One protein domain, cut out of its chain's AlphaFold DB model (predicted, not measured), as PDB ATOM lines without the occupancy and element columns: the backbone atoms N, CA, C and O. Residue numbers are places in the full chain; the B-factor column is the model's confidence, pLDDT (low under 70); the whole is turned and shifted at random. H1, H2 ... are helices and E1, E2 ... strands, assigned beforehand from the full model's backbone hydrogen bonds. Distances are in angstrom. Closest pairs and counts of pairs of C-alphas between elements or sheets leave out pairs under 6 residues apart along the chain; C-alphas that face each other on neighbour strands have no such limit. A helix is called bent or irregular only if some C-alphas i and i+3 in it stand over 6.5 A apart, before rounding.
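What this domain is: This is residues 2 to 122 of the 382 residues of an uncharacterized protein of Sphingobacteriales bacterium (UniProt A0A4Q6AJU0). Look first for a small, twisted sheet of three strands, E1, E2 and E3, of which E1 and E2 are bent, with H2 and H5 packed together beside it and H4 next to H5 and E3. The elongated outline has H1 and H3 towards one end, while the long unnamed stretch of residues 57 to 85 reaches the other end at Gly 76. The printed part has 121 residues with five named helices and three named strands, in the order H1 E1 H2 H3 E2 H4 H5 E3; the sheet runs E1 E2 E3, parallel throughout. The class is mixed, helices and strands, with under half of the residues in named elements. The whole is compact, with a radius of gyration of the C-alphas of 15.6 A and spans of 51 by 25 by 23 A.

How they stand to each other: Begin at E1, residues 13 to 21, and E2, residues 48 to 56, parallel at 18 degrees, with N 16 and O 50 2.8 A apart, within hydrogen-bond range. E1 bends by 73 degrees at residue 17 and E2 by 67 degrees at residue 52. On the other side of E2 find E3, residues 118 to 121, parallel at 27 degrees, with N 54 and O 118 2.7 A apart. H2, residues 30 to 36, stands only just at the sheet's level, at a height of 3.5 A. H5, residues 103 to 115, touches H2 the same way at a shallow tilt of 29 degrees, closest at C-alphas 36 and 111, 5.9 A, and only grazes the sheet. H4, residues 86 to 92, is close to H5 but not clearly touching, closest at C-alphas 86 and 113, 6.9 A, and only grazes the sheet. H3, residues 38 to 43, touches H2 only at the corner, closest at C-alphas 34 and 40, 5.6 A. H1, residues 5 to 9, is only just not on the sheet, with 4 pairs of C-alphas within 10 A. Two strand-helix-strand units, parallel neighbour strands with helices between, are E1, H2 H3, E2 and E2, H4 H5, E3, each with a right-handed crossover. Every O i to N i+4 pair is within hydrogen-bond range in H1, H4 and H5, but 2 of 3 in H2 and 0 of 2 in H3, where 1 of 3 O i to N i+3 pairs is.

Where its parts are: Find C-alpha 5 at (119.583, 87.167, 65.830), where H1 begins. E1 is 21.4 A long, E2 22.5 A and H5 19.2 A. H3 is irregular, with C-alphas 39 and 42 8.1 A apart. E3 ends at C-alpha 121, (124.743, 96.311, 90.518).

The domain as a whole: The C-alphas farthest apart, of Gly 10 and Gly 76, are 52.2 A apart. The printed part has no cut; the link from E2 to H4 is long, 29 residues. Mean pLDDT of the printed part is 92.3, with residues 2 and 41 under 70.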
ATOM      1  N   ASP A   2     121.231  95.642  62.280       67.94
ATOM      2  CA  ASP A   2     122.568  95.585  62.865       67.94
ATOM      3  C   ASP A   2     122.630  94.437  63.881       67.94
ATOM      4  O   ASP A   2     123.691  93.871  64.133       67.94
ATOM      5  N   TRP A   3     121.454  94.000  64.344       75.31
ATOM      6  CA  TRP A   3     121.232  92.804  65.138       75.31
ATOM      7  C   TRP A   3     120.646  91.695  64.263       75.31
ATOM      8  O   TRP A   3     119.558  91.848  63.711       75.31
ATOM      9  N   LYS A   4     121.393  90.594  64.134       76.44
ATOM     10  CA  LYS A   4     121.125  89.470  63.222       76.44
ATOM     11  C   LYS A   4     120.732  88.191  63.963       76.44
ATOM     12  O   LYS A   4     121.243  87.108  63.688       76.44
ATOM     13  N   PHE A   5     119.894  88.310  64.986       79.94
ATOM     14  CA  PHE A   5     119.583  87.167  65.830       79.94
ATOM     15  C   PHE A   5     118.706  86.122  65.133       79.94
ATOM     16  O   PHE A   5     118.902  84.930  65.349       79.94
ATOM     17  N   PHE A   6     117.738  86.526  64.313       81.69
ATOM     18  CA  PHE A   6     116.956  85.571  63.528       81.69
ATOM     19  C   PHE A   6     117.823  84.905  62.459       81.69
ATOM     20  O   PHE A   6     117.746  83.692  62.282       81.69
ATOM     21  N   GLU A   7     118.671  85.670  61.771       81.06
ATOM     22  CA  GLU A   7     119.596  85.128  60.768       81.06
ATOM     23  C   GLU A   7     120.569  84.107  61.389       81.06
ATOM     24  O   GLU A   7     120.779  83.036  60.817       81.06
ATOM     25  N   ASP A   8     121.103  84.401  62.581       79.25
ATOM     26  CA  ASP A   8     122.102  83.557  63.246       79.25
ATOM     27  C   ASP A   8     121.494  82.401  64.064       79.25
ATOM     28  O   ASP A   8     122.074  81.312  64.113       79.25
ATOM     29  N   TYR A   9     120.340  82.608  64.710       80.31
ATOM     30  CA  TYR A   9     119.743  81.657  65.665       80.31
ATOM     31  C   TYR A   9     118.359  81.129  65.254       80.31
ATOM     32  O   TYR A   9     117.835  80.228  65.908       80.31
ATOM     33  N   GLY A  10     117.745  81.658  64.192       82.69
ATOM     34  CA  GLY A  10     116.438  81.215  63.691       82.69
ATOM     35  C   GLY A  10     115.259  81.512  64.621       82.69
ATOM     36  O   GLY A  10     114.214  80.871  64.495       82.69
ATOM     37  N   SER A  11     115.415  82.442  65.572       83.44
ATOM     38  CA  SER A  11     114.390  82.752  66.572       83.44
ATOM     39  C   SER A  11     113.756  84.121  66.351       83.44
ATOM     40  O   SER A  11     114.436  85.141  66.314       83.44
ATOM     41  N   ASP A  12     112.425  84.141  66.266       84.75
ATOM     42  CA  ASP A  12     111.618  85.366  66.191       84.75
ATOM     43  C   ASP A  12     111.573  86.136  67.526       84.75
ATOM     44  O   ASP A  12     111.178  87.305  67.555       84.75
ATOM     45  N   THR A  13     111.944  85.484  68.630       87.19
ATOM     46  CA  THR A  13     111.989  86.068  69.975       87.19
ATOM     47  C   THR A  13     113.323  85.748  70.625       87.19
ATOM     48  O   THR A  13     113.714  84.584  70.695       87.19
ATOM     49  N   ILE A  14     114.001  86.762  71.149       87.44
ATOM     50  CA  ILE A  14     115.266  86.582  71.864       87.44
ATOM     51  C   ILE A  14     115.029  86.727  73.354       87.44
ATOM     52  O   ILE A  14     114.500  87.740  73.807       87.44
ATOM     53  N   GLU A  15     115.425  85.709  74.109       90.62
ATOM     54  CA  GLU A  15     115.482  85.756  75.564       90.62
ATOM     55  C   GLU A  15     116.947  85.913  75.980       90.62
ATOM     56  O   GLU A  15     117.805  85.134  75.576       90.62
ATOM     57  N   LEU A  16     117.236  86.972  76.736       92.00
ATOM     58  CA  LEU A  16     118.555  87.259  77.286       92.00
ATOM     59  C   LEU A  16     118.517  87.027  78.793       92.00
ATOM     60  O   LEU A  16     117.853  87.778  79.517       92.00
ATOM     61  N   ASP A  17     119.258  86.026  79.265       93.44
ATOM     62  CA  ASP A  17     119.410  85.753  80.698       93.44
ATOM     63  C   ASP A  17     120.074  86.934  81.413       93.44
ATOM     64  O   ASP A  17     119.638  87.351  82.488       93.44
ATOM     65  N   ALA A  18     121.085  87.530  80.775       94.56
ATOM     66  CA  ALA A  18     121.826  88.667  81.296       94.56
ATOM     67  C   ALA A  18     122.135  89.700  80.203       94.56
ATOM     68  O   ALA A  18     122.699  89.386  79.156       94.56
ATOM     69  N   MET A  19     121.824  90.961  80.491       96.69
ATOM     70  CA  MET A  19     122.260  92.139  79.743       96.69
ATOM     71  C   MET A  19     123.154  92.980  80.655       96.69
ATOM     72  O   MET A  19     122.723  93.375  81.734       96.69
ATOM     73  N   ILE A  20     124.392  93.258  80.247       97.19
ATOM     74  CA  ILE A  20     125.392  93.893  81.118       97.19
ATOM     75  C   ILE A  20     125.917  95.164  80.458       97.19
ATOM     76  O   ILE A  20     126.504  95.101  79.382       97.19
ATOM     77  N   SER A  21     125.754  96.305  81.128       97.69
ATOM     78  CA  SER A  21     126.416  97.556  80.756       97.69
ATOM     79  C   SER A  21     127.643  97.767  81.643       97.69
ATOM     80  O   SER A  21     127.537  97.820  82.873       97.69
ATOM     81  N   SER A  22     128.820  97.864  81.021       96.81
ATOM     82  CA  SER A  22     130.090  97.983  81.748       96.81
ATOM     83  C   SER A  22     130.224  99.326  82.473       96.81
ATOM     84  O   SER A  22     130.754  99.354  83.579       96.81
ATOM     85  N   HIS A  23     129.715 100.421  81.898       96.69
ATOM     86  CA  HIS A  23     129.582 101.734  82.541       96.69
ATOM     87  C   HIS A  23     128.620 102.648  81.766       96.69
ATOM     88  O   HIS A  23     128.006 102.244  80.783       96.69
ATOM     89  N   CYS A  24     128.474 103.892  82.227       96.62
ATOM     90  CA  CYS A  24     127.456 104.839  81.776       96.62
ATOM     91  C   CYS A  24     127.848 105.722  80.575       96.62
ATOM     92  O   CYS A  24     127.240 106.780  80.400       96.62
ATOM     93  N   ASP A  25     128.833 105.327  79.760       94.25
ATOM     94  CA  ASP A  25     129.133 106.018  78.493       94.25
ATOM     95  C   ASP A  25     128.488 105.297  77.306       94.25
ATOM     96  O   ASP A  25     128.247 104.090  77.348       94.25
ATOM     97  N   ALA A  26     128.108 106.076  76.290       92.19
ATOM     98  CA  ALA A  26     127.170 105.664  75.245       92.19
ATOM     99  C   ALA A  26     127.642 104.447  74.440       92.19
ATOM    100  O   ALA A  26     126.837 103.605  74.065       92.19
ATOM    101  N   ASP A  27     128.939 104.288  74.240       89.88
ATOM    102  CA  ASP A  27     129.557 103.149  73.564       89.88
ATOM    103  C   ASP A  27     129.504 101.833  74.374       89.88
ATOM    104  O   ASP A  27     129.754 100.761  73.820       89.88
ATOM    105  N   HIS A  28     129.085 101.875  75.648       93.88
ATOM    106  CA  HIS A  28     128.900 100.700  76.522       93.88
ATOM    107  C   HIS A  28     127.440 100.313  76.764       93.88
ATOM    108  O   HIS A  28     127.170  99.289  77.400       93.88
ATOM    109  N   TYR A  29     126.485 101.113  76.288       94.38
ATOM    110  CA  TYR A  29     125.058 100.789  76.390       94.38
ATOM    111  C   TYR A  29     124.240 101.106  75.139       94.38
ATOM    112  O   TYR A  29     123.109 100.644  75.061       94.38
ATOM    113  N   GLY A  30     124.774 101.836  74.159       90.69
ATOM    114  CA  GLY A  30     124.048 102.283  72.966       90.69
ATOM    115  C   GLY A  30     123.425 101.120  72.203       90.69
ATOM    116  O   GLY A  30     122.211 101.069  72.065       90.69
ATOM    117  N   GLY A  31     124.222 100.099  71.874       88.50
ATOM    118  CA  GLY A  31     123.690  98.887  71.245       88.50
ATOM    119  C   GLY A  31     122.685  98.128  72.127       88.50
ATOM    120  O   GLY A  31     121.738  97.535  71.623       88.50
ATOM    121  N   LEU A  32     122.839  98.166  73.458       93.19
ATOM    122  CA  LEU A  32     121.854  97.575  74.377       93.19
ATOM    123  C   LEU A  32     120.544  98.369  74.382       93.19
ATOM    124  O   LEU A  32     119.473  97.804  74.604       93.19
ATOM    125  N   TRP A  33     120.625  99.680  74.163       92.75
ATOM    126  CA  TRP A  33     119.474 100.563  74.087       92.75
ATOM    127  C   TRP A  33     118.627 100.240  72.862       92.75
ATOM    128  O   TRP A  33     117.410 100.149  73.004       92.75
ATOM    129  N   ASP A  34     119.246  99.956  71.717       89.38
ATOM    130  CA  ASP A  34     118.532  99.560  70.497       89.38
ATOM    131  C   ASP A  34     117.685  98.291  70.710       89.38
ATOM    132  O   ASP A  34     116.575  98.187  70.192       89.38
ATOM    133  N   LEU A  35     118.136  97.367  71.573       89.50
ATOM    134  CA  LEU A  35     117.380  96.159  71.943       89.50
ATOM    135  C   LEU A  35     116.139  96.444  72.804       89.50
ATOM    136  O   LEU A  35     115.193  95.656  72.812       89.50
ATOM    137  N   LEU A  36     116.152  97.530  73.581       91.19
ATOM    138  CA  LEU A  36     115.091  97.875  74.533       91.19
ATOM    139  C   LEU A  36     114.179  99.003  74.042       91.19
ATOM    140  O   LEU A  36     113.094  99.205  74.598       91.19
ATOM    141  N   ASN A  37     114.624  99.775  73.054       86.31
ATOM    142  CA  ASN A  37     113.909 100.935  72.559       86.31
ATOM    143  C   ASN A  37     112.880 100.526  71.495       86.31
ATOM    144  O   ASN A  37     113.220 100.086  70.401       86.31
ATOM    145  N   GLU A  38     111.596 100.719  71.797       78.19
ATOM    146  CA  GLU A  38     110.503 100.405  70.869       78.19
ATOM    147  C   GLU A  38     110.548 101.237  69.579       78.19
ATOM    148  O   GLU A  38     110.021 100.779  68.563       78.19
ATOM    149  N   ASP A  39     111.204 102.401  69.604       80.75
ATOM    150  CA  ASP A  39     111.389 103.271  68.437       80.75
ATOM    151  C   ASP A  39     112.492 102.760  67.488       80.75
ATOM    152  O   ASP A  39     112.660 103.289  66.391       80.75
ATOM    153  N   LYS A  40     113.244 101.725  67.892       76.56
ATOM    154  CA  LYS A  40     114.382 101.149  67.155       76.56
ATOM    155  C   LYS A  40     114.109  99.762  66.565       76.56
ATOM    156  O   LYS A  40     115.032  99.070  66.151       76.56
ATOM    157  N   LYS A  41     112.839  99.354  66.458       69.44
ATOM    158  CA  LYS A  41     112.452  98.026  65.934       69.44
ATOM    159  C   LYS A  41     112.999  97.713  64.538       69.44
ATOM    160  O   LYS A  41     113.253  96.550  64.260       69.44
ATOM    161  N   ASP A  42     113.213  98.723  63.698       77.00
ATOM    162  CA  ASP A  42     113.751  98.543  62.342       77.00
ATOM    163  C   ASP A  42     115.232  98.101  62.324       77.00
ATOM    164  O   ASP A  42     115.748  97.664  61.292       77.00
ATOM    165  N   GLU A  43     115.933  98.193  63.459       76.75
ATOM    166  CA  GLU A  43     117.319  97.737  63.601       76.75
ATOM    167  C   GLU A  43     117.425  96.243  63.959       76.75
ATOM    168  O   GLU A  43     118.500  95.656  63.783       76.75
ATOM    169  N   LEU A  44     116.315  95.624  64.389       80.56
ATOM    170  CA  LEU A  44     116.223  94.226  64.811       80.56
ATOM    171  C   LEU A  44     115.648  93.342  63.704       80.56
ATOM    172  O   LEU A  44     114.663  93.680  63.052       80.56
ATOM    173  N   ASP A  45     116.212  92.150  63.548       83.81
ATOM    174  CA  ASP A  45     115.681  91.109  62.663       83.81
ATOM    175  C   ASP A  45     114.700  90.151  63.353       83.81
ATOM    176  O   ASP A  45     114.286  89.148  62.775       83.81
ATOM    177  N   THR A  46     114.299  90.482  64.582       82.00
ATOM    178  CA  THR A  46     113.398  89.688  65.424       82.00
ATOM    179  C   THR A  46     112.150  90.476  65.804       82.00
ATOM    180  O   THR A  46     112.102  91.703  65.728       82.00
ATOM    181  N   LYS A  47     111.100  89.766  66.228       84.62
ATOM    182  CA  LYS A  47     109.808  90.362  66.598       84.62
ATOM    183  C   LYS A  47     109.802  90.908  68.020       84.62
ATOM    184  O   LYS A  47     109.024  91.818  68.313       84.62
ATOM    185  N   SER A  48     110.602  90.332  68.919       85.94
ATOM    186  CA  SER A  48     110.693  90.793  70.304       85.94
ATOM    187  C   SER A  48     111.980  90.359  71.002       85.94
ATOM    188  O   SER A  48     112.521  89.290  70.728       85.94
ATOM    189  N   VAL A  49     112.417  91.178  71.959       89.88
ATOM    190  CA  VAL A  49     113.525  90.888  72.872       89.88
ATOM    191  C   VAL A  49     112.994  90.921  74.301       89.88
ATOM    192  O   VAL A  49     112.248  91.825  74.683       89.88
ATOM    193  N   LYS A  50     113.377  89.932  75.102       92.88
ATOM    194  CA  LYS A  50     113.046  89.825  76.519       92.88
ATOM    195  C   LYS A  50     114.331  89.714  77.320       92.88
ATOM    196  O   LYS A  50     115.135  88.819  77.095       92.88
ATOM    197  N   VAL A  51     114.499  90.618  78.276       95.25
ATOM    198  CA  VAL A  51     115.665  90.654  79.162       95.25
ATOM    199  C   VAL A  51     115.236  90.223  80.554       95.25
ATOM    200  O   VAL A  51     114.351  90.840  81.147       95.25
ATOM    201  N   HIS A  52     115.857  89.167  81.070       96.12
ATOM    202  CA  HIS A  52     115.576  88.652  82.406       96.12
ATOM    203  C   HIS A  52     116.291  89.468  83.479       96.12
ATOM    204  O   HIS A  52     115.648  89.948  84.415       96.12
ATOM    205  N   ASN A  53     117.595  89.687  83.308       96.94
ATOM    206  CA  ASN A  53     118.414  90.438  84.250       96.94
ATOM    207  C   ASN A  53     119.223  91.522  83.526       96.94
ATOM    208  O   ASN A  53     119.838  91.273  82.490       96.94
ATOM    209  N   PHE A  54     119.231  92.729  84.087       97.81
ATOM    210  CA  PHE A  54     120.081  93.838  83.679       97.81
ATOM    211  C   PHE A  54     121.089  94.159  84.783       97.81
ATOM    212  O   PHE A  54     120.726  94.418  85.934       97.81
ATOM    213  N   TYR A  55     122.354  94.197  84.397       97.75
ATOM    214  CA  TYR A  55     123.481  94.408  85.283       97.75
ATOM    215  C   TYR A  55     124.262  95.663  84.907       97.75
ATOM    216  O   TYR A  55     124.434  95.979  83.729       97.75
ATOM    217  N   HIS A  56     124.775  96.366  85.917       97.69
ATOM    218  CA  HIS A  56     125.553  97.590  85.718       97.69
ATOM    219  C   HIS A  56     126.657  97.776  86.771       97.69
ATOM    220  O   HIS A  56     126.575  97.237  87.874       97.69
ATOM    221  N   ALA A  57     127.646  98.627  86.486       96.12
ATOM    222  CA  ALA A  57     128.724  98.970  87.426       96.12
ATOM    223  C   ALA A  57     128.291  99.839  88.625       96.12
ATOM    224  O   ALA A  57     128.918  99.819  89.683       96.12
ATOM    225  N   GLY A  58     127.212 100.618  88.488       96.69
ATOM    226  CA  GLY A  58     126.660 101.440  89.576       96.69
ATOM    227  C   GLY A  58     127.075 102.901  89.575       96.69
ATOM    228  O   GLY A  58     126.345 103.736  90.108       96.69
ATOM    229  N   VAL A  59     128.216 103.209  88.959       97.25
ATOM    230  CA  VAL A  59     128.601 104.581  88.621       97.25
ATOM    231  C   VAL A  59     127.604 105.130  87.597       97.25
ATOM    232  O   VAL A  59     127.075 104.387  86.768       97.25
ATOM    233  N   SER A  60     127.264 106.411  87.693       97.81
ATOM    234  CA  SER A  60     126.267 107.032  86.819       97.81
ATOM    235  C   SER A  60     126.504 108.523  86.664       97.81
ATOM    236  O   SER A  60     127.022 109.180  87.566       97.81
ATOM    237  N   TRP A  61     126.066 109.059  85.526       97.69
ATOM    238  CA  TRP A  61     126.042 110.494  85.290       97.69
ATOM    239  C   TRP A  61     124.906 111.153  86.067       97.69
ATOM    240  O   TRP A  61     123.724 110.943  85.781       97.69
ATOM    241  N   TRP A  62     125.288 111.978  87.040       97.81
ATOM    242  CA  TRP A  62     124.383 112.739  87.889       97.81
ATOM    243  C   TRP A  62     124.346 114.218  87.498       97.81
ATOM    244  O   TRP A  62     125.288 114.757  86.909       97.81
ATOM    245  N   THR A  63     123.250 114.881  87.846       97.75
ATOM    246  CA  THR A  63     123.070 116.332  87.819       97.75
ATOM    247  C   THR A  63     122.423 116.783  89.128       97.75
ATOM    248  O   THR A  63     121.695 116.022  89.771       97.75
ATOM    249  N   SER A  64     122.711 118.010  89.536       96.81
ATOM    250  CA  SER A  64     122.119 118.684  90.690       96.81
ATOM    251  C   SER A  64     121.896 120.156  90.353       96.81
ATOM    252  O   SER A  64     122.241 120.616  89.262       96.81
ATOM    253  N   ASP A  65     121.344 120.916  91.291       94.00
ATOM    254  CA  ASP A  65     121.117 122.354  91.099       94.00
ATOM    255  C   ASP A  65     122.438 123.138  90.964       94.00
ATOM    256  O   ASP A  65     122.480 124.195  90.338       94.00
ATOM    257  N   GLU A  66     123.537 122.588  91.487       93.56
ATOM    258  CA  GLU A  66     124.868 123.201  91.448       93.56
ATOM    259  C   GLU A  66     125.742 122.689  90.297       93.56
ATOM    260  O   GLU A  66     126.588 123.420  89.776       93.56
ATOM    261  N   LYS A  67     125.584 121.419  89.902       94.56
ATOM    262  CA  LYS A  67     126.475 120.753  88.943       94.56
ATOM    263  C   LYS A  67     125.692 120.102  87.821       94.56
ATOM    264  O   LYS A  67     124.898 119.196  88.042       94.56
ATOM    265  N   LYS A  68     126.024 120.495  86.588       93.69
ATOM    266  CA  LYS A  68     125.364 119.976  85.384       93.69
ATOM    267  C   LYS A  68     125.723 118.533  85.050       93.69
ATOM    268  O   LYS A  68     124.868 117.863  84.494       93.69
ATOM    269  N   ARG A  69     126.958 118.080  85.314       95.31
ATOM    270  CA  ARG A  69     127.415 116.695  85.085       95.31
ATOM    271  C   ARG A  69     128.587 116.315  85.970       95.31
ATOM    272  O   ARG A  69     129.569 117.045  85.997       95.31
ATOM    273  N   PHE A  70     128.440 115.206  86.694       97.00
ATOM    274  CA  PHE A  70     129.450 114.642  87.591       97.00
ATOM    275  C   PHE A  70     129.096 113.202  88.009       97.00
ATOM    276  O   PHE A  70     127.987 112.740  87.735       97.00
ATOM    277  N   LEU A  71     130.009 112.505  88.696       95.62
ATOM    278  CA  LEU A  71     129.807 111.131  89.199       95.62
ATOM    279  C   LEU A  71     129.370 111.032  90.671       95.62
ATOM    280  O   LEU A  71     129.604 110.022  91.336       95.62
ATOM    281  N   GLY A  72     128.727 112.072  91.196       93.69
ATOM    282  CA  GLY A  72     128.313 112.112  92.597       93.69
ATOM    283  C   GLY A  72     129.408 112.604  93.546       93.69
ATOM    284  O   GLY A  72     130.436 113.149  93.133       93.69
ATOM    285  N   ASN A  73     129.160 112.456  94.844       93.69
ATOM    286  CA  ASN A  73     130.059 112.875  95.906       93.69
ATOM    287  C   ASN A  73     131.317 111.994  95.956       93.69
ATOM    288  O   ASN A  73     131.251 110.758  95.918       93.69
ATOM    289  N   LYS A  74     132.464 112.666  96.087       94.00
ATOM    290  CA  LYS A  74     133.792 112.068  96.217       94.00
ATOM    291  C   LYS A  74     134.396 112.519  97.536       94.00
ATOM    292  O   LYS A  74     134.821 113.663  97.666       94.00
ATOM    293  N   GLU A  75     134.453 111.619  98.505       93.50
ATOM    294  CA  GLU A  75     134.921 111.934  99.854       93.50
ATOM    295  C   GLU A  75     135.736 110.769 100.410       93.50
ATOM    296  O   GLU A  75     135.373 109.604 100.230       93.50
ATOM    297  N   GLY A  76     136.870 111.078 101.048       92.44
ATOM    298  CA  GLY A  76     137.766 110.063 101.610       92.44
ATOM    299  C   GLY A  76     138.375 109.120 100.564       92.44
ATOM    300  O   GLY A  76     138.661 107.969 100.874       92.44
ATOM    301  N   GLY A  77     138.529 109.573  99.313       93.75
ATOM    302  CA  GLY A  77     139.025 108.736  98.214       93.75
ATOM    303  C   GLY A  77     138.011 107.709  97.697       93.75
ATOM    304  O   GLY A  77     138.406 106.762  97.021       93.75
ATOM    305  N   MET A  78     136.719 107.890  97.990       96.06
ATOM    306  CA  MET A  78     135.640 106.979  97.601       96.06
ATOM    307  C   MET A  78     134.538 107.705  96.822       96.06
ATOM    308  O   MET A  78     134.258 108.874  97.084       96.06
ATOM    309  N   LEU A  79     133.893 106.993  95.898       96.44
ATOM    310  CA  LEU A  79     132.648 107.378  95.237       96.44
ATOM    311  C   LEU A  79     131.459 106.936  96.089       96.44
ATOM    312  O   LEU A  79     131.355 105.765  96.475       96.44
ATOM    313  N   HIS A  80     130.563 107.878  96.381       94.94
ATOM    314  CA  HIS A  80     129.485 107.661  97.344       94.94
ATOM    315  C   HIS A  80     128.123 107.369  96.739       94.94
ATOM    316  O   HIS A  80     127.383 106.584  97.341       94.94
ATOM    317  N   ASP A  81     127.810 107.984  95.602       95.25
ATOM    318  CA  ASP A  81     126.481 107.953  94.995       95.25
ATOM    319  C   ASP A  81     126.422 106.916  93.875       95.25
ATOM    320  O   ASP A  81     126.648 107.202  92.698       95.25
ATOM    321  N   LEU A  82     126.126 105.681  94.277       96.81
ATOM    322  CA  LEU A  82     125.970 104.537  93.386       96.81
ATOM    323  C   LEU A  82     124.488 104.190  93.241       96.81
ATOM    324  O   LEU A  82     123.756 104.139  94.235       96.81
ATOM    325  N   ILE A  83     124.056 103.862  92.024       97.06
ATOM    326  CA  ILE A  83     122.799 103.130  91.837       97.06
ATOM    327  C   ILE A  83     123.016 101.651  92.179       97.06
ATOM    328  O   ILE A  83     124.100 101.111  91.976       97.06
ATOM    329  N   SER A  84     122.005 100.985  92.730       94.12
ATOM    330  CA  SER A  84     122.049  99.565  93.105       94.12
ATOM    331  C   SER A  84     121.051  98.698  92.342       94.12
ATOM    332  O   SER A  84     121.358  97.553  92.044       94.12
ATOM    333  N   GLY A  85     119.862  99.226  92.059       96.75
ATOM    334  CA  GLY A  85     118.781  98.488  91.419       96.75
ATOM    335  C   GLY A  85     117.601  99.390  91.079       96.75
ATOM    336  O   GLY A  85     117.695 100.623  91.138       96.75
ATOM    337  N   LYS A  86     116.446  98.785  90.783       97.88
ATOM    338  CA  LYS A  86     115.236  99.506  90.350       97.88
ATOM    339  C   LYS A  86     114.876 100.687  91.257       97.88
ATOM    340  O   LYS A  86     114.666 101.787  90.761       97.88
ATOM    341  N   THR A  87     114.865 100.495  92.577       97.25
ATOM    342  CA  THR A  87     114.482 101.541  93.542       97.25
ATOM    343  C   THR A  87     115.396 102.768  93.485       97.25
ATOM    344  O   THR A  87     114.902 103.895  93.452       97.25
ATOM    345  N   SER A  88     116.721 102.582  93.449       97.19
ATOM    346  CA  SER A  88     117.664 103.709  93.370       97.19
ATOM    347  C   SER A  88     117.591 104.418  92.022       97.19
ATOM    348  O   SER A  88     117.691 105.639  91.980       97.19
ATOM    349  N   ILE A  89     117.376 103.668  90.934       98.19
ATOM    350  CA  ILE A  89     117.230 104.239  89.591       98.19
ATOM    351  C   ILE A  89     115.941 105.062  89.519       98.19
ATOM    352  O   ILE A  89     115.986 106.221  89.128       98.19
ATOM    353  N   THR A  90     114.803 104.527  89.975       98.00
ATOM    354  CA  THR A  90     113.535 105.274  90.023       98.00
ATOM    355  C   THR A  90     113.658 106.547  90.863       98.00
ATOM    356  O   THR A  90     113.136 107.586  90.465       98.00
ATOM    357  N   LYS A  91     114.387 106.507  91.987       97.56
ATOM    358  CA  LYS A  91     114.684 107.711  92.776       97.56
ATOM    359  C   LYS A  91     115.533 108.713  91.987       97.56
ATOM    360  O   LYS A  91     115.225 109.901  92.007       97.56
ATOM    361  N   GLY A  92     116.577 108.252  91.301       97.44
ATOM    362  CA  GLY A  92     117.442 109.108  90.487       97.44
ATOM    363  C   GLY A  92     116.736 109.712  89.270       97.44
ATOM    364  O   GLY A  92     117.076 110.812  88.862       97.44
ATOM    365  N   LEU A  93     115.733 109.034  88.711       97.88
ATOM    366  CA  LEU A  93     114.928 109.534  87.590       97.88
ATOM    367  C   LEU A  93     113.830 110.523  88.010       97.88
ATOM    368  O   LEU A  93     113.192 111.119  87.147       97.88
ATOM    369  N   ASN A  94     113.574 110.687  89.310       96.94
ATOM    370  CA  ASN A  94     112.597 111.656  89.792       96.94
ATOM    371  C   ASN A  94     113.166 113.077  89.685       96.94
ATOM    372  O   ASN A  94     114.178 113.396  90.306       96.94
ATOM    373  N   GLU A  95     112.471 113.942  88.949       92.88
ATOM    374  CA  GLU A  95     112.852 115.341  88.722       92.88
ATOM    375  C   GLU A  95     112.921 116.174  90.010       92.88
ATOM    376  O   GLU A  95     113.635 117.169  90.058       92.88
ATOM    377  N   ASN A  96     112.228 115.748  91.072       93.88
ATOM    378  CA  ASN A  96     112.234 116.420  92.373       93.88
ATOM    379  C   ASN A  96     113.357 115.939  93.310       93.88
ATOM    380  O   ASN A  96     113.425 116.387  94.451       93.88
ATOM    381  N   SER A  97     114.198 114.988  92.890       93.75
ATOM    382  CA  SER A  97     115.352 114.559  93.687       93.75
ATOM    383  C   SER A  97     116.460 115.617  93.654       93.75
ATOM    384  O   SER A  97     116.717 116.207  92.607       93.75
ATOM    385  N   ASP A  98     117.180 115.796  94.765       92.69
ATOM    386  CA  ASP A  98     118.353 116.693  94.827       92.69
ATOM    387  C   ASP A  98     119.492 116.228  93.901       92.69
ATOM    388  O   ASP A  98     120.222 117.029  93.318       92.69
ATOM    389  N   LEU A  99     119.628 114.905  93.755       96.25
ATOM    390  CA  LEU A  99     120.582 114.243  92.874       96.25
ATOM    391  C   LEU A  99     119.817 113.429  91.827       96.25
ATOM    392  O   LEU A  99     119.078 112.504  92.175       96.25
ATOM    393  N   ARG A 100     119.991 113.785  90.553       97.94
ATOM    394  CA  ARG A 100     119.188 113.268  89.436       97.94
ATOM    395  C   ARG A 100     120.068 112.591  88.399       97.94
ATOM    396  O   ARG A 100     121.132 113.105  88.066       97.94
ATOM    397  N   LEU A 101     119.633 111.444  87.891       98.19
ATOM    398  CA  LEU A 101     120.233 110.824  86.712       98.19
ATOM    399  C   LEU A 101     120.007 111.742  85.513       98.19
ATOM    400  O   LEU A 101     118.965 112.394  85.420       98.19
ATOM    401  N   GLN A 102     120.966 111.799  84.594       95.75
ATOM    402  CA  GLN A 102     120.876 112.720  83.464       95.75
ATOM    403  C   GLN A 102     121.358 112.151  82.128       95.75
ATOM    404  O   GLN A 102     122.053 111.135  82.075       95.75
ATOM    405  N   GLY A 103     121.039 112.898  81.070       95.50
ATOM    406  CA  GLY A 103     121.466 112.622  79.705       95.50
ATOM    407  C   GLY A 103     120.904 111.314  79.160       95.50
ATOM    408  O   GLY A 103     119.984 110.722  79.724       95.50
ATOM    409  N   GLU A 104     121.521 110.847  78.082       95.81
ATOM    410  CA  GLU A 104     121.160 109.607  77.386       95.81
ATOM    411  C   GLU A 104     121.212 108.375  78.301       95.81
ATOM    412  O   GLU A 104     120.377 107.482  78.191       95.81
ATOM    413  N   TRP A 105     122.107 108.372  79.294       97.44
ATOM    414  CA  TRP A 105     122.162 107.316  80.306       97.44
ATOM    415  C   TRP A 105     120.857 107.211  81.108       97.44
ATOM    416  O   TRP A 105     120.360 106.113  81.358       97.44
ATOM    417  N   ALA A 106     120.267 108.343  81.500       97.81
ATOM    418  CA  ALA A 106     118.988 108.348  82.203       97.81
ATOM    419  C   ALA A 106     117.844 107.856  81.310       97.81
ATOM    420  O   ALA A 106     116.961 107.140  81.788       97.81
ATOM    421  N   ASP A 107     117.861 108.213  80.027       96.94
ATOM    422  CA  ASP A 107     116.847 107.778  79.068       96.94
ATOM    423  C   ASP A 107     116.936 106.274  78.787       96.94
ATOM    424  O   ASP A 107     115.918 105.580  78.835       96.94
ATOM    425  N   PHE A 108     118.147 105.735  78.647       97.50
ATOM    426  CA  PHE A 108     118.370 104.295  78.582       97.50
ATOM    427  C   PHE A 108     117.849 103.574  79.836       97.50
ATOM    428  O   PHE A 108     117.117 102.586  79.736       97.50
ATOM    429  N   LEU A 109     118.129 104.091  81.037       98.12
ATOM    430  CA  LEU A 109     117.640 103.489  82.284       98.12
ATOM    431  C   LEU A 109     116.103 103.501  82.408       98.12
ATOM    432  O   LEU A 109     115.536 102.607  83.046       98.12
ATOM    433  N   LYS A 110     115.399 104.453  81.772       97.44
ATOM    434  CA  LYS A 110     113.926 104.406  81.655       97.44
ATOM    435  C   LYS A 110     113.482 103.200  80.821       97.44
ATOM    436  O   LYS A 110     112.551 102.499  81.231       97.44
ATOM    437  N   CYS A 111     114.158 102.919  79.704       96.81
ATOM    438  CA  CYS A 111     113.906 101.731  78.880       96.81
ATOM    439  C   CYS A 111     114.171 100.435  79.662       96.81
ATOM    440  O   CYS A 111     113.333  99.532  79.646       96.81
ATOM    441  N   VAL A 112     115.260 100.375  80.436       97.56
ATOM    442  CA  VAL A 112     115.565  99.237  81.324       97.56
ATOM    443  C   VAL A 112     114.457  99.009  82.360       97.56
ATOM    444  O   VAL A 112     114.026  97.882  82.574       97.56
ATOM    445  N   ILE A 113     113.925 100.057  82.997       97.56
ATOM    446  CA  ILE A 113     112.800  99.891  83.936       97.56
ATOM    447  C   ILE A 113     111.544  99.380  83.218       97.56
ATOM    448  O   ILE A 113     110.821  98.537  83.766       97.56
ATOM    449  N   LYS A 114     111.270  99.885  82.008       96.06
ATOM    450  CA  LYS A 114     110.110  99.491  81.194       96.06
ATOM    451  C   LYS A 114     110.196  98.030  80.738       96.06
ATOM    452  O   LYS A 114     109.152  97.382  80.667       96.06
ATOM    453  N   SER A 115     111.402  97.499  80.509       94.81
ATOM    454  CA  SER A 115     111.619  96.098  80.111       94.81
ATOM    455  C   SER A 115     111.225  95.088  81.195       94.81
ATOM    456  O   SER A 115     110.992  93.921  80.888       94.81
ATOM    457  N   LYS A 116     111.084  95.540  82.452       95.50
ATOM    458  CA  LYS A 116     110.772  94.718  83.636       95.50
ATOM    459  C   LYS A 116     111.848  93.680  83.983       95.50
ATOM    460  O   LYS A 116     111.555  92.781  84.767       95.50
ATOM    461  N   ALA A 117     113.065  93.834  83.463       96.75
ATOM    462  CA  ALA A 117     114.207  93.045  83.904       96.75
ATOM    463  C   ALA A 117     114.457  93.234  85.412       96.75
ATOM    464  O   ALA A 117     114.190  94.302  85.979       96.75
ATOM    465  N   ASN A 118     115.007  92.211  86.062       97.25
ATOM    466  CA  ASN A 118     115.620  92.371  87.377       97.25
ATOM    467  C   ASN A 118     116.855  93.260  87.220       97.25
ATOM    468  O   ASN A 118     117.631  93.050  86.296       97.25
ATOM    469  N   ILE A 119     117.042  94.257  88.089       97.94
ATOM    470  CA  ILE A 119     118.152  95.212  87.958       97.94
ATOM    471  C   ILE A 119     119.063  95.115  89.170       97.94
ATOM    472  O   ILE A 119     118.600  95.351  90.292       97.94
ATOM    473  N   GLU A 120     120.343  94.841  88.932       95.44
ATOM    474  CA  GLU A 120     121.334  94.662  89.989       95.44
ATOM    475  C   GLU A 120     122.699  95.270  89.632       95.44
ATOM    476  O   GLU A 120     123.179  95.205  88.499       95.44
ATOM    477  N   ARG A 121     123.358  95.856  90.635       95.12
ATOM    478  CA  ARG A 121     124.743  96.311  90.518       95.12
ATOM    479  C   ARG A 121     125.719  95.151  90.677       95.12
ATOM    480  O   ARG A 121     125.717  94.478  91.703       95.12
ATOM    481  N   LEU A 122     126.644  95.029  89.733       94.50
ATOM    482  CA  LEU A 122     127.790  94.132  89.836       94.50
ATOM    483  C   LEU A 122     128.951  94.801  90.565       94.50
ATOM    484  O   LEU A 122     129.220  95.987  90.380       94.50
TER     485      LEU A 122